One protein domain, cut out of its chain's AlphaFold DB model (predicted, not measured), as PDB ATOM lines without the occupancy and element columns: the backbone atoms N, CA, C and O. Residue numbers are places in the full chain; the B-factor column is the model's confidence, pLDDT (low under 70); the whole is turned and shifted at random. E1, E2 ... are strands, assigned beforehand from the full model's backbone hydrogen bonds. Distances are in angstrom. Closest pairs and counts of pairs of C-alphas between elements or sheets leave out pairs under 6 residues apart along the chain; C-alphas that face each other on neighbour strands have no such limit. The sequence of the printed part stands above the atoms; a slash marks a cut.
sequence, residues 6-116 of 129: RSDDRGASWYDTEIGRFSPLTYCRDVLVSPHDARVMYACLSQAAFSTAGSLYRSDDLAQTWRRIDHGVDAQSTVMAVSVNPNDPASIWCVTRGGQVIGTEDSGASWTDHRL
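AT A GLANCE: This is residues 6 to 116 of the 129 residues of an uncharacterized protein of Betaproteobacteria bacterium (UniProt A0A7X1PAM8). With little regular structure, this is a small sandwich of two antiparallel sheets, E4 E5 E6 E7 and E1 E2 E3, only partly face to face. Unnamed residues 6 to 26 lie towards the end away from E7. The printed part has 111 residues, no named helix and seven strands, 39 residues, numbered along the chain: all strand. It is compact, radius of gyration of the C-alphas 13.6 A, spanning 42 by 32 by 20 A.

HOW THE PARTS SIT: One meander, antiparallel neighbours in chain order, is E4, residues 79 to 84, E5, 92 to 96, E6, 100 to 104, and E7, 112 to 115. Within hydrogen-bond range are N 83 and O 93, 2.8 A, N 94 and O 102, 2.7 A, and N 101 and O 114, 2.8 A. The other is E1, residues 27 to 33, E2, 41 to 46, and E3, 54 to 59, with N 44 and O 30 at 2.9 A and N 43 and O 57 at 2.8 A. The closest C-alphas of E1 and E4, Asp 30 and Ala 81, are 5.4 A apart.

IN THESE COORDINATES: E1, 17.9 A long, begins at C-alpha 27 (194.486, 167.247, 204.556); E7, 10.4 A, ends at C-alpha 115 (199.878, 148.804, 191.644).

THE WHOLE: The link E3 to E4 is long, 19 residues. The printed part has no cut; no printed residue is under pLDDT 70.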
ATOM      1  N   ARG A   6     201.257 170.314 216.581       94.75
ATOM      2  CA  ARG A   6     202.245 169.682 217.454       94.75
ATOM      3  C   ARG A   6     202.148 170.299 218.845       94.75
ATOM      4  O   ARG A   6     201.684 171.426 219.010       94.75
ATOM      5  N   SER A   7     202.540 169.513 219.837       96.56
ATOM      6  CA  SER A   7     202.634 169.912 221.233       96.56
ATOM      7  C   SER A   7     204.025 169.566 221.754       96.56
ATOM      8  O   SER A   7     204.555 168.499 221.444       96.56
ATOM      9  N   ASP A   8     204.591 170.461 222.565       95.00
ATOM     10  CA  ASP A   8     205.870 170.270 223.264       95.00
ATOM     11  C   ASP A   8     205.695 169.965 224.758       95.00
ATOM     12  O   ASP A   8     206.654 169.660 225.465       95.00
ATOM     13  N   ASP A   9     204.465 170.036 225.258       96.69
ATOM     14  CA  ASP A   9     204.140 170.024 226.684       96.69
ATOM     15  C   ASP A   9     203.143 168.913 227.040       96.69
ATOM     16  O   ASP A   9     202.329 169.045 227.952       96.69
ATOM     17  N   ARG A  10     203.244 167.779 226.334       95.81
ATOM     18  CA  ARG A  10     202.392 166.589 226.526       95.81
ATOM     19  C   ARG A  10     200.901 166.865 226.288       95.81
ATOM     20  O   ARG A  10     200.043 166.248 226.915       95.81
ATOM     21  N   GLY A  11     200.599 167.759 225.353       97.25
ATOM     22  CA  GLY A  11     199.246 168.066 224.900       97.25
ATOM     23  C   GLY A  11     198.534 169.150 225.705       97.25
ATOM     24  O   GLY A  11     197.337 169.343 225.482       97.25
ATOM     25  N   ALA A  12     199.227 169.851 226.610       98.12
ATOM     26  CA  ALA A  12     198.643 170.971 227.348       98.12
ATOM     27  C   ALA A  12     198.419 172.196 226.442       98.12
ATOM     28  O   ALA A  12     197.422 172.902 226.596       98.12
ATOM     29  N   SER A  13     199.291 172.406 225.456       97.19
ATOM     30  CA  SER A  13     199.126 173.378 224.380       97.19
ATOM     31  C   SER A  13     199.513 172.791 223.022       97.19
ATOM     32  O   SER A  13     200.293 171.843 222.918       97.19
ATOM     33  N   TRP A  14     198.918 173.353 221.969       96.50
ATOM     34  CA  TRP A  14     199.092 172.919 220.586       96.50
ATOM     35  C   TRP A  14     199.322 174.132 219.691       96.50
ATOM     36  O   TRP A  14     198.617 175.136 219.814       96.50
ATOM     37  N   TYR A  15     200.267 174.026 218.765       95.00
ATOM     38  CA  TYR A  15     200.524 175.037 217.740       95.00
ATOM     39  C   TYR A  15     200.386 174.426 216.352       95.00
ATOM     40  O   TYR A  15     200.693 173.253 216.126       95.00
ATOM     41  N   ASP A  16     199.891 175.242 215.426       95.50
ATOM     42  CA  ASP A  16     199.839 174.903 214.008       95.50
ATOM     43  C   ASP A  16     201.267 174.887 213.452       95.50
ATOM     44  O   ASP A  16     202.028 175.831 213.667       95.50
ATOM     45  N   THR A  17     201.632 173.826 212.735       96.12
ATOM     46  CA  THR A  17     202.932 173.724 212.052       96.12
ATOM     47  C   THR A  17     202.966 174.515 210.739       96.12
ATOM     48  O   THR A  17     203.934 174.445 209.986       96.12
ATOM     49  N   GLU A  18     201.868 175.194 210.411       95.94
ATOM     50  CA  GLU A  18     201.659 176.013 209.226       95.94
ATOM     51  C   GLU A  18     201.922 175.256 207.920       95.94
ATOM     52  O   GLU A  18     202.481 175.807 206.971       95.94
ATOM     53  N   ILE A  19     201.493 173.989 207.844       96.62
ATOM     54  CA  ILE A  19     201.806 173.096 206.713       96.62
ATOM     55  C   ILE A  19     201.441 173.692 205.339       96.62
ATOM     56  O   ILE A  19     202.134 173.457 204.352       96.62
ATOM     57  N   GLY A  20     200.409 174.541 205.285       96.31
ATOM     58  CA  GLY A  20     199.997 175.262 204.076       96.31
ATOM     59  C   GLY A  20     201.042 176.235 203.506       96.31
ATOM     60  O   GLY A  20     200.915 176.647 202.358       96.31
ATOM     61  N   ARG A  21     202.086 176.596 204.268       96.81
ATOM     62  CA  ARG A  21     203.239 177.374 203.773       96.81
ATOM     63  C   ARG A  21     204.189 176.536 202.915       96.81
ATOM     64  O   ARG A  21     204.936 177.098 202.121       96.81
ATOM     65  N   PHE A  22     204.168 175.214 203.089       97.62
ATOM     66  CA  PHE A  22     205.089 174.269 202.453       97.62
ATOM     67  C   PHE A  22     204.394 173.363 201.429       97.62
ATOM     68  O   PHE A  22     205.042 172.832 200.525       97.62
ATOM     69  N   SER A  23     203.078 173.174 201.561       96.62
ATOM     70  CA  SER A  23     202.287 172.298 200.700       96.62
ATOM     71  C   SER A  23     200.976 172.948 200.259       96.62
ATOM     72  O   SER A  23     200.273 173.522 201.092       96.62
ATOM     73  N   PRO A  24     200.575 172.794 198.982       95.31
ATOM     74  CA  PRO A  24     199.217 173.124 198.553       95.31
ATOM     75  C   PRO A  24     198.171 172.133 199.102       95.31
ATOM     76  O   PRO A  24     196.975 172.418 199.068       95.31
ATOM     77  N   LEU A  25     198.602 170.969 199.603       95.44
ATOM     78  CA  LEU A  25     197.753 169.932 200.186       95.44
ATOM     79  C   LEU A  25     197.841 169.999 201.714       95.44
ATOM     80  O   LEU A  25     198.926 169.948 202.281       95.44
ATOM     81  N   THR A  26     196.700 170.104 202.394       95.88
ATOM     82  CA  THR A  26     196.660 170.319 203.858       95.88
ATOM     83  C   THR A  26     195.873 169.259 204.620       95.88
ATOM     84  O   THR A  26     195.924 169.226 205.849       95.88
ATOM     85  N   TYR A  27     195.155 168.375 203.922       96.56
ATOM     86  CA  TYR A  27     194.486 167.247 204.556       96.56
ATOM     87  C   TYR A  27     195.507 166.140 204.812       96.56
ATOM     88  O   TYR A  27     196.024 165.558 203.862       96.56
ATOM     89  N   CYS A  28     195.800 165.855 206.080       97.06
ATOM     90  CA  CYS A  28     196.745 164.813 206.464       97.06
ATOM     91  C   CYS A  28     196.021 163.549 206.946       97.06
ATOM     92  O   CYS A  28     195.109 163.645 207.770       97.06
ATOM     93  N   ARG A  29     196.417 162.374 206.437       97.38
ATOM     94  CA  ARG A  29     195.912 161.072 206.919       97.38
ATOM     95  C   ARG A  29     196.816 160.405 207.935       97.38
ATOM     96  O   ARG A  29     196.295 159.727 208.811       97.38
ATOM     97  N   ASP A  30     198.122 160.583 207.790       98.19
ATOM     98  CA  ASP A  30     199.105 159.888 208.605       98.19
ATOM     99  C   ASP A  30     200.338 160.758 208.839       98.19
ATOM    100  O   ASP A  30     200.773 161.488 207.940       98.19
ATOM    101  N   VAL A  31     200.877 160.661 210.052       97.81
ATOM    102  CA  VAL A  31     202.114 161.305 210.484       97.81
ATOM    103  C   VAL A  31     202.946 160.274 211.229       97.81
ATOM    104  O   VAL A  31     202.500 159.720 212.231       97.81
ATOM    105  N   LEU A  32     204.179 160.073 210.776       97.94
ATOM    106  CA  LEU A  32     205.104 159.098 211.343       97.94
ATOM    107  C   LEU A  32     206.356 159.805 211.860       97.94
ATOM    108  O   LEU A  32     206.991 160.555 211.121       97.94
ATOM    109  N   VAL A  33     206.741 159.537 213.107       98.12
ATOM    110  CA  VAL A  33     208.074 159.885 213.623       98.12
ATOM    111  C   VAL A  33     209.052 158.806 213.171       98.12
ATOM    112  O   VAL A  33     208.759 157.619 213.305       98.12
ATOM    113  N   SER A  34     210.202 159.207 212.632       97.75
ATOM    114  CA  SER A  34     211.213 158.259 212.170       97.75
ATOM    115  C   SER A  34     211.712 157.375 213.320       97.75
ATOM    116  O   SER A  34     212.016 157.899 214.396       97.75
ATOM    117  N   PRO A  35     211.883 156.058 213.103       97.31
ATOM    118  CA  PRO A  35     212.525 155.186 214.085       97.31
ATOM    119  C   PRO A  35     214.030 155.468 214.240       97.31
ATOM    120  O   PRO A  35     214.631 155.033 215.218       97.31
ATOM    121  N   HIS A  36     214.634 156.210 213.303       98.00
ATOM    122  CA  HIS A  36     216.078 156.483 213.261       98.00
ATOM    123  C   HIS A  36     216.472 157.821 213.900       98.00
ATOM    124  O   HIS A  36     217.605 157.978 214.345       98.00
ATOM    125  N   ASP A  37     215.554 158.790 213.946       98.12
ATOM    126  CA  ASP A  37     215.762 160.102 214.573       98.12
ATOM    127  C   ASP A  37     214.408 160.730 214.943       98.12
ATOM    128  O   ASP A  37     213.597 161.047 214.074       98.12
ATOM    129  N   ALA A  38     214.184 160.980 216.236       96.88
ATOM    130  CA  ALA A  38     212.940 161.562 216.745       96.88
ATOM    131  C   ALA A  38     212.661 162.998 216.250       96.88
ATOM    132  O   ALA A  38     211.547 163.502 216.411       96.88
ATOM    133  N   ARG A  39     213.654 163.675 215.660       97.62
ATOM    134  CA  ARG A  39     213.488 164.986 215.014       97.62
ATOM    135  C   ARG A  39     212.878 164.888 213.621       97.62
ATOM    136  O   ARG A  39     212.341 165.887 213.136       97.62
ATOM    137  N   VAL A  40     212.973 163.716 212.995       98.31
ATOM    138  CA  VAL A  40     212.513 163.466 211.633       98.31
ATOM    139  C   VAL A  40     211.073 162.972 211.657       98.31
ATOM    140  O   VAL A  40     210.730 162.035 212.378       98.31
ATOM    141  N   MET A  41     210.222 163.600 210.849       98.12
ATOM    142  CA  MET A  41     208.807 163.250 210.729       98.12
ATOM    143  C   MET A  41     208.384 163.198 209.269       98.12
ATOM    144  O   MET A  41     208.882 163.963 208.444       98.12
ATOM    145  N   TYR A  42     207.416 162.341 208.973       98.38
ATOM    146  CA  TYR A  42     206.797 162.195 207.663       98.38
ATOM    147  C   TYR A  42     205.311 162.513 207.757       98.38
ATOM    148  O   TYR A  42     204.690 162.200 208.768       98.38
ATOM    149  N   ALA A  43     204.738 163.115 206.719       98.44
ATOM    150  CA  ALA A  43     203.316 163.434 206.655       98.44
ATOM    151  C   ALA A  43     202.724 163.071 205.290       98.44
ATOM    152  O   ALA A  43     203.202 163.526 204.248       98.44
ATOM    153  N   CYS A  44     201.645 162.289 205.314       98.44
ATOM    154  CA  CYS A  44     200.850 161.942 204.140       98.44
ATOM    155  C   CYS A  44     199.787 163.015 203.914       98.44
ATOM    156  O   CYS A  44     198.813 163.081 204.669       98.44
ATOM    157  N   LEU A  45     199.969 163.858 202.897       98.06
ATOM    158  CA  LEU A  45     199.082 164.983 202.590       98.06
ATOM    159  C   LEU A  45     198.252 164.709 201.335       98.06
ATOM    160  O   LEU A  45     198.691 164.038 200.407       98.06
ATOM    161  N   SER A  46     197.024 165.211 201.296       97.81
ATOM    162  CA  SER A  46     196.077 165.065 200.184       97.81
ATOM    163  C   SER A  46     195.128 166.269 200.121       97.81
ATOM    164  O   SER A  46     195.186 167.168 200.964       97.81
ATOM    165  N   GLN A  47     194.254 166.321 199.111       95.75
ATOM    166  CA  GLN A  47     193.250 167.392 199.001       95.75
ATOM    167  C   GLN A  47     192.115 167.219 200.023       95.75
ATOM    168  O   GLN A  47     191.651 168.192 200.612       95.75
ATOM    169  N   ALA A  48     191.673 165.976 200.234       95.56
ATOM    170  CA  ALA A  48     190.572 165.605 201.119       95.56
ATOM    171  C   ALA A  48     190.624 164.100 201.447       95.56
ATOM    172  O   ALA A  48     191.485 163.379 200.943       95.56
ATOM    173  N   ALA A  49     189.662 163.614 202.243       93.94
ATOM    174  CA  ALA A  49     189.496 162.188 202.546       93.94
ATOM    175  C   ALA A  49     189.387 161.323 201.278       93.94
ATOM    176  O   ALA A  49     189.980 160.247 201.203       93.94
ATOM    177  N   PHE A  50     188.682 161.832 200.267       95.56
ATOM    178  CA  PHE A  50     188.608 161.271 198.923       95.56
ATOM    179  C   PHE A  50     189.263 162.263 197.967       95.56
ATOM    180  O   PHE A  50     188.758 163.367 197.777       95.56
ATOM    181  N   SER A  51     190.404 161.882 197.405       95.69
ATOM    182  CA  SER A  51     191.222 162.735 196.551       95.69
ATOM    183  C   SER A  51     191.710 161.958 195.333       95.69
ATOM    184  O   SER A  51     191.793 160.729 195.364       95.69
ATOM    185  N   THR A  52     192.061 162.690 194.281       96.62
ATOM    186  CA  THR A  52     192.800 162.195 193.109       96.62
ATOM    187  C   THR A  52     194.288 162.542 193.169       96.62
ATOM    188  O   THR A  52     195.034 162.174 192.270       96.62
ATOM    189  N   ALA A  53     194.718 163.249 194.217       96.50
ATOM    190  CA  ALA A  53     196.111 163.611 194.445       96.50
ATOM    191  C   ALA A  53     196.513 163.439 195.911       96.50
ATOM    192  O   ALA A  53     195.730 163.739 196.826       96.50
ATOM    193  N   GLY A  54     197.767 163.071 196.120       97.62
ATOM    194  CA  GLY A  54     198.419 163.127 197.415       97.62
ATOM    195  C   GLY A  54     199.918 163.343 197.282       97.62
ATOM    196  O   GLY A  54     200.441 163.489 196.180       97.62
ATOM    197  N   SER A  55     200.590 163.428 198.420       97.88
ATOM    198  CA  SER A  55     202.028 163.668 198.481       97.88
ATOM    199  C   SER A  55     202.607 163.258 199.826       97.88
ATOM    200  O   SER A  55     201.913 163.358 200.846       97.88
ATOM    201  N   LEU A  56     203.884 162.888 199.836       98.50
ATOM    202  CA  LEU A  56     204.655 162.647 201.049       98.50
ATOM    203  C   LEU A  56     205.593 163.818 201.359       98.50
ATOM    204  O   LEU A  56     206.403 164.244 200.531       98.50
ATOM    205  N   TYR A  57     205.505 164.312 202.589       98.44
ATOM    206  CA  TYR A  57     206.351 165.382 203.104       98.44
ATOM    207  C   TYR A  57     207.228 164.892 204.250       98.44
ATOM    208  O   TYR A  57     206.814 164.025 205.014       98.44
ATOM    209  N   ARG A  58     208.416 165.484 204.389       98.31
ATOM    210  CA  ARG A  58     209.369 165.236 205.475       98.31
ATOM    211  C   ARG A  58     209.750 166.530 206.187       98.31
ATOM    212  O   ARG A  58     209.970 167.554 205.540       98.31
ATOM    213  N   SER A  59     209.888 166.440 207.502       98.50
ATOM    214  CA  SER A  59     210.532 167.423 208.371       98.50
ATOM    215  C   SER A  59     211.765 166.798 209.027       98.50
ATOM    216  O   SER A  59     211.766 165.598 209.284       98.50
ATOM    217  N   ASP A  60     212.788 167.611 209.304       98.31
ATOM    218  CA  ASP A  60     214.015 167.226 210.033       98.31
ATOM    219  C   ASP A  60     214.231 168.039 211.322       98.31
ATOM    220  O   ASP A  60     215.281 167.985 211.971       98.31
ATOM    221  N   ASP A  61     213.252 168.862 211.675       97.81
ATOM    222  CA  ASP A  61     213.373 169.900 212.691       97.81
ATOM    223  C   ASP A  61     212.153 169.946 213.611       97.81
ATOM    224  O   ASP A  61     211.774 171.011 214.097       97.81
ATOM    225  N   LEU A  62     211.577 168.773 213.909       96.12
ATOM    226  CA  LEU A  62     210.390 168.632 214.755       96.12
ATOM    227  C   LEU A  62     209.193 169.398 214.169       96.12
ATOM    228  O   LEU A  62     208.573 170.213 214.847       96.12
ATOM    229  N   ALA A  63     208.873 169.154 212.899       96.88
ATOM    230  CA  ALA A  63     207.745 169.757 212.187       96.88
ATOM    231  C   ALA A  63     207.768 171.297 212.090       96.88
ATOM    232  O   ALA A  63     206.716 171.894 211.858       96.88
ATOM    233  N   GLN A  64     208.924 171.949 212.259       96.38
ATOM    234  CA  GLN A  64     209.038 173.403 212.069       96.38
ATOM    235  C   GLN A  64     209.041 173.766 210.583       96.38
ATOM    236  O   GLN A  64     208.414 174.746 210.180       96.38
ATOM    237  N   THR A  65     209.714 172.962 209.761       98.06
ATOM    238  CA  THR A  65     209.700 173.080 208.304       98.06
ATOM    239  C   THR A  65     209.434 171.734 207.644       98.06
ATOM    240  O   THR A  65     209.709 170.671 208.205       98.06
ATOM    241  N   TRP A  66     208.868 171.784 206.438       98.38
ATOM    242  CA  TRP A  66     208.497 170.602 205.666       98.38
ATOM    243  C   TRP A  66     208.955 170.736 204.215       98.38
ATOM    244  O   TRP A  66     208.914 171.824 203.637       98.38
ATOM    245  N   ARG A  67     209.330 169.615 203.597       98.25
ATOM    246  CA  ARG A  67     209.587 169.520 202.154       98.25
ATOM    247  C   ARG A  67     208.933 168.278 201.568       98.25
ATOM    248  O   ARG A  67     208.899 167.240 202.224       98.25
ATOM    249  N   ARG A  68     208.442 168.386 200.335       97.81
ATOM    250  CA  ARG A  68     207.996 167.229 199.552       97.81
ATOM    251  C   ARG A  68     209.208 166.339 199.259       97.81
ATOM    252  O   ARG A  68     210.279 166.890 199.014       97.81
ATOM    253  N   ILE A  69     209.052 165.017 199.321       98.00
ATOM    254  CA  ILE A  69     210.155 164.075 199.049       98.00
ATOM    255  C   ILE A  69     209.863 163.071 197.936       98.00
ATOM    256  O   ILE A  69     210.809 162.560 197.357       98.00
ATOM    257  N   ASP A  70     208.599 162.832 197.593       97.00
ATOM    258  CA  ASP A  70     208.132 161.879 196.575       97.00
ATOM    259  C   ASP A  70     208.195 162.450 195.149       97.00
ATOM    260  O   ASP A  70     207.188 162.635 194.463       97.00
ATOM    261  N   HIS A  71     209.400 162.804 194.706       93.88
ATOM    262  CA  HIS A  71     209.622 163.388 193.385       93.88
ATOM    263  C   HIS A  71     209.621 162.331 192.272       93.88
ATOM    264  O   HIS A  71     210.117 161.225 192.450       93.88
ATOM    265  N   GLY A  72     209.108 162.700 191.093       93.69
ATOM    266  CA  GLY A  72     209.096 161.832 189.907       93.69
ATOM    267  C   GLY A  72     207.969 160.795 189.877       93.69
ATOM    268  O   GLY A  72     207.815 160.107 188.872       93.69
ATOM    269  N   VAL A  73     207.156 160.729 190.932       96.12
ATOM    270  CA  VAL A  73     205.972 159.874 191.049       96.12
ATOM    271  C   VAL A  73     204.781 160.705 191.518       96.12
ATOM    272  O   VAL A  73     204.923 161.615 192.337       96.12
ATOM    273  N   ASP A  74     203.594 160.382 191.012       95.19
ATOM    274  CA  ASP A  74     202.354 161.046 191.406       95.19
ATOM    275  C   ASP A  74     201.423 160.059 192.111       95.19
ATOM    276  O   ASP A  74     201.001 159.046 191.542       95.19
ATOM    277  N   ALA A  75     201.062 160.382 193.354       97.06
ATOM    278  CA  ALA A  75     200.034 159.656 194.080       97.06
ATOM    279  C   ALA A  75     198.655 159.969 193.494       97.06
ATOM    280  O   ALA A  75     198.155 161.086 193.621       97.06
ATOM    281  N   GLN A  76     198.014 158.969 192.888       95.38
ATOM    282  CA  GLN A  76     196.741 159.136 192.169       95.38
ATOM    283  C   GLN A  76     195.497 158.939 193.046       95.38
ATOM    284  O   GLN A  76     194.393 158.687 192.559       95.38
ATOM    285  N   SER A  77     195.664 159.005 194.365       97.25
ATOM    286  CA  SER A  77     194.573 158.973 195.331       97.25
ATOM    287  C   SER A  77     195.030 159.580 196.660       97.25
ATOM    288  O   SER A  77     196.178 160.003 196.794       97.25
ATOM    289  N   THR A  78     194.143 159.618 197.652       98.12
ATOM    290  CA  THR A  78     194.502 159.971 199.030       98.12
ATOM    291  C   THR A  78     195.639 159.069 199.509       98.12
ATOM    292  O   THR A  78     195.483 157.847 199.486       98.12
ATOM    293  N   VAL A  79     196.760 159.643 199.948       98.44
ATOM    294  CA  VAL A  79     197.843 158.878 200.594       98.44
ATOM    295  C   VAL A  79     197.394 158.563 202.014       98.44
ATOM    296  O   VAL A  79     197.033 159.466 202.766       98.44
ATOM    297  N   MET A  80     197.344 157.279 202.348       98.31
ATOM    298  CA  MET A  80     196.668 156.771 203.539       98.31
ATOM    299  C   MET A  80     197.618 156.484 204.687       98.31
ATOM    300  O   MET A  80     197.231 156.720 205.827       98.31
ATOM    301  N   ALA A  81     198.817 155.996 204.384       98.50
ATOM    302  CA  ALA A  81     199.822 155.664 205.380       98.50
ATOM    303  C   ALA A  81     201.229 155.760 204.797       98.50
ATOM    304  O   ALA A  81     201.411 155.562 203.588       98.50
ATOM    305  N   VAL A  82     202.193 156.005 205.681       98.62
ATOM    306  CA  VAL A  82     203.633 155.908 205.424       98.62
ATOM    307  C   VAL A  82     204.260 154.921 206.407       98.62
ATOM    308  O   VAL A  82     203.885 154.850 207.572       98.62
ATOM    309  N   SER A  83     205.252 154.174 205.941       98.25
ATOM    310  CA  SER A  83     206.108 153.322 206.754       98.25
ATOM    311  C   SER A  83     207.565 153.554 206.373       98.25
ATOM    312  O   SER A  83     207.898 153.750 205.205       98.25
ATOM    313  N   VAL A  84     208.437 153.523 207.374       98.44
ATOM    314  CA  VAL A  84     209.893 153.604 207.227       98.44
ATOM    315  C   VAL A  84     210.458 152.299 207.759       98.44
ATOM    316  O   VAL A  84     210.044 151.855 208.833       98.44
ATOM    317  N   ASN A  85     211.379 151.675 207.028       98.19
ATOM    318  CA  ASN A  85     212.009 150.449 207.497       98.19
ATOM    319  C   ASN A  85     212.813 150.740 208.784       98.19
ATOM    320  O   ASN A  85     213.690 151.608 208.772       98.19
ATOM    321  N   PRO A  86     212.544 150.045 209.907       97.31
ATOM    322  CA  PRO A  86     213.251 150.285 211.165       97.31
ATOM    323  C   PRO A  86     214.731 149.883 211.121       97.31
ATOM    324  O   PRO A  86     215.503 150.332 211.962       97.31
ATOM    325  N   ASN A  87     215.131 149.064 210.147       97.81
ATOM    326  CA  ASN A  87     216.497 148.582 209.961       97.81
ATOM    327  C   ASN A  87     217.244 149.317 208.836       97.81
ATOM    328  O   ASN A  87     218.462 149.186 208.737       97.81
ATOM    329  N   ASP A  88     216.538 150.099 208.011       97.62
ATOM    330  CA  ASP A  88     217.120 150.838 206.890       97.62
ATOM    331  C   ASP A  88     216.422 152.198 206.670       97.62
ATOM    332  O   ASP A  88     215.312 152.247 206.134       97.62
ATOM    333  N   PRO A  89     217.051 153.333 207.032       96.12
ATOM    334  CA  PRO A  89     216.460 154.656 206.831       96.12
ATOM    335  C   PRO A  89     216.286 155.040 205.353       96.12
ATOM    336  O   PRO A  89     215.581 156.013 205.071       96.12
ATOM    337  N   ALA A  90     216.922 154.325 204.417       96.75
ATOM    338  CA  ALA A  90     216.779 154.585 202.990       96.75
ATOM    339  C   ALA A  90     215.461 154.049 202.415       96.75
ATOM    340  O   ALA A  90     215.032 154.536 201.366       96.75
ATOM    341  N   SER A  91     214.814 153.103 203.105       97.94
ATOM    342  CA  SER A  91     213.600 152.429 202.651       97.94
ATOM    343  C   SER A  91     212.340 153.051 203.261       97.94
ATOM    344  O   SER A  91     212.085 152.957 204.467       97.94
ATOM    345  N   ILE A  92     211.542 153.709 202.418       98.25
ATOM    346  CA  ILE A  92     210.324 154.433 202.810       98.25
ATOM    347  C   ILE A  92     209.216 154.090 201.825       98.25
ATOM    348  O   ILE A  92     209.406 154.197 200.615       98.25
ATOM    349  N   TRP A  93     208.047 153.731 202.344       98.19
ATOM    350  CA  TRP A  93     206.915 153.286 201.542       98.19
ATOM    351  C   TRP A  93     205.622 153.951 201.985       98.19
ATOM    352  O   TRP A  93     205.349 154.099 203.172       98.19
ATOM    353  N   CYS A  94     204.794 154.297 201.013       98.06
ATOM    354  CA  CYS A  94     203.469 154.855 201.189       98.06
ATOM    355  C   CYS A  94     202.446 154.034 200.426       98.06
ATOM    356  O   CYS A  94     202.740 153.442 199.386       98.06
ATOM    357  N   VAL A  95     201.207 154.078 200.898       98.19
ATOM    358  CA  VAL A  95     200.063 153.516 200.178       98.19
ATOM    359  C   VAL A  95     198.993 154.561 199.974       98.19
ATOM    360  O   VAL A  95     198.707 155.371 200.856       98.19
ATOM    361  N   THR A  96     198.372 154.531 198.805       98.19
ATOM    362  CA  THR A  96     197.180 155.321 198.523       98.19
ATOM    363  C   THR A  96     195.928 154.480 198.707       98.19
ATOM    364  O   THR A  96     195.942 153.262 198.517       98.19
ATOM    365  N   ARG A  97     194.804 155.138 198.995       97.62
ATOM    366  CA  ARG A  97     193.499 154.478 199.122       97.62
ATOM    367  C   ARG A  97     193.132 153.675 197.870       97.62
ATOM    368  O   ARG A  97     192.462 152.656 197.975       97.62
ATOM    369  N   GLY A  98     193.574 154.128 196.697       96.75
ATOM    370  CA  GLY A  98     193.336 153.493 195.400       96.75
ATOM    371  C   GLY A  98     194.292 152.350 195.043       96.75
ATOM    372  O   GLY A  98     194.399 152.028 193.862       96.75
ATOM    373  N   GLY A  99     195.028 151.781 196.004       97.12
ATOM    374  CA  GLY A  99     195.858 150.593 195.769       97.12
ATOM    375  C   GLY A  99     197.203 150.859 195.090       97.12
ATOM    376  O   GLY A  99     197.832 149.931 194.588       97.12
ATOM    377  N   GLN A 100     197.657 152.115 195.051       97.44
ATOM    378  CA  GLN A 100     199.025 152.444 194.638       97.44
ATOM    379  C   GLN A 100     199.961 152.334 195.843       97.44
ATOM    380  O   GLN A 100     199.675 152.923 196.886       97.44
ATOM    381  N   VAL A 101     201.069 151.624 195.678       97.81
ATOM    382  CA  VAL A 101     202.220 151.601 196.582       97.81
ATOM    383  C   VAL A 101     203.289 152.492 195.960       97.81
ATOM    384  O   VAL A 101     203.581 152.352 194.777       97.81
ATOM    385  N   ILE A 102     203.846 153.426 196.722       98.12
ATOM    386  CA  ILE A 102     204.892 154.349 196.267       98.12
ATOM    387  C   ILE A 102     206.043 154.257 197.255       98.12
ATOM    388  O   ILE A 102     205.796 154.327 198.456       98.12
ATOM    389  N   GLY A 103     207.280 154.125 196.792       97.75
ATOM    390  CA  GLY A 103     208.406 154.028 197.713       97.75
ATOM    391  C   GLY A 103     209.764 154.316 197.111       97.75
ATOM    392  O   GLY A 103     209.921 154.460 195.900       97.75
ATOM    393  N   THR A 104     210.738 154.410 198.001       98.31
ATOM    394  CA  THR A 104     212.152 154.643 197.718       98.31
ATOM    395  C   THR A 104     212.981 153.655 198.529       98.31
ATOM    396  O   THR A 104     212.573 153.255 199.620       98.31
ATOM    397  N   GLU A 105     214.138 153.281 197.992       97.62
ATOM    398  CA  GLU A 105     215.171 152.488 198.673       97.62
ATOM    399  C   GLU A 105     216.514 153.240 198.732       97.62
ATOM    400  O   GLU A 105     217.539 152.683 199.114       97.62
ATOM    401  N   ASP A 106     216.533 154.517 198.338       97.00
ATOM    402  CA  ASP A 106     217.738 155.342 198.215       97.00
ATOM    403  C   ASP A 106     217.589 156.696 198.927       97.00
ATOM    404  O   ASP A 106     218.125 157.722 198.502       97.00
ATOM    405  N   SER A 107     216.871 156.700 200.058       93.75
ATOM    406  CA  SER A 107     216.630 157.897 200.882       93.75
ATOM    407  C   SER A 107     215.889 159.024 200.144       93.75
ATOM    408  O   SER A 107     216.006 160.199 200.508       93.75
ATOM    409  N   GLY A 108     215.097 158.668 199.132       94.94
ATOM    410  CA  GLY A 108     214.278 159.586 198.346       94.94
ATOM    411  C   GLY A 108     215.000 160.230 197.164       94.94
ATOM    412  O   GLY A 108     214.510 161.240 196.658       94.94
ATOM    413  N   ALA A 109     216.142 159.685 196.729       95.25
ATOM    414  CA  ALA A 109     216.806 160.135 195.505       95.25
ATOM    415  C   ALA A 109     216.037 159.690 194.248       95.25
ATOM    416  O   ALA A 109     215.958 160.445 193.275       95.25
ATOM    417  N   SER A 110     215.414 158.514 194.289       97.06
ATOM    418  CA  SER A 110     214.476 158.015 193.293       97.06
ATOM    419  C   SER A 110     213.279 157.336 193.953       97.06
ATOM    420  O   SER A 110     213.338 156.857 195.089       97.06
ATOM    421  N   TRP A 111     212.161 157.338 193.232       98.06
ATOM    422  CA  TRP A 111     210.907 156.760 193.689       98.06
ATOM    423  C   TRP A 111     210.338 155.834 192.631       98.06
ATOM    424  O   TRP A 111     210.438 156.088 191.430       98.06
ATOM    425  N   THR A 112     209.716 154.769 193.107       97.19
ATOM    426  CA  THR A 112     209.008 153.788 192.299       97.19
ATOM    427  C   THR A 112     207.545 153.779 192.695       97.19
ATOM    428  O   THR A 112     207.193 154.092 193.838       97.19
ATOM    429  N   ASP A 113     206.688 153.413 191.752       95.94
ATOM    430  CA  ASP A 113     205.301 153.105 192.034       95.94
ATOM    431  C   ASP A 113     204.946 151.690 191.569       95.94
ATOM    432  O   ASP A 113     205.452 151.164 190.578       95.94
ATOM    433  N   HIS A 114     204.079 151.044 192.338       96.00
ATOM    434  CA  HIS A 114     203.563 149.716 192.064       96.00
ATOM    435  C   HIS A 114     202.060 149.697 192.321       96.00
ATOM    436  O   HIS A 114     201.560 150.285 193.282       96.00
ATOM    437  N   ARG A 115     201.314 149.008 191.461       96.19
ATOM    438  CA  ARG A 115     199.878 148.804 191.644       96.19
ATOM    439  C   ARG A 115     199.640 147.449 192.280       96.19
ATOM    440  O   ARG A 115     200.123 146.437 191.783       96.19
ATOM    441  N   LEU A 116     198.865 147.443 193.360       96.38
ATOM    442  CA  LEU A 116     198.287 146.214 193.889       96.38
ATOM    443  C   LEU A 116     197.350 145.574 192.847       96.38
ATOM    444  O   LEU A 116     196.943 146.262 191.906       96.38
TER     445      LEU A 116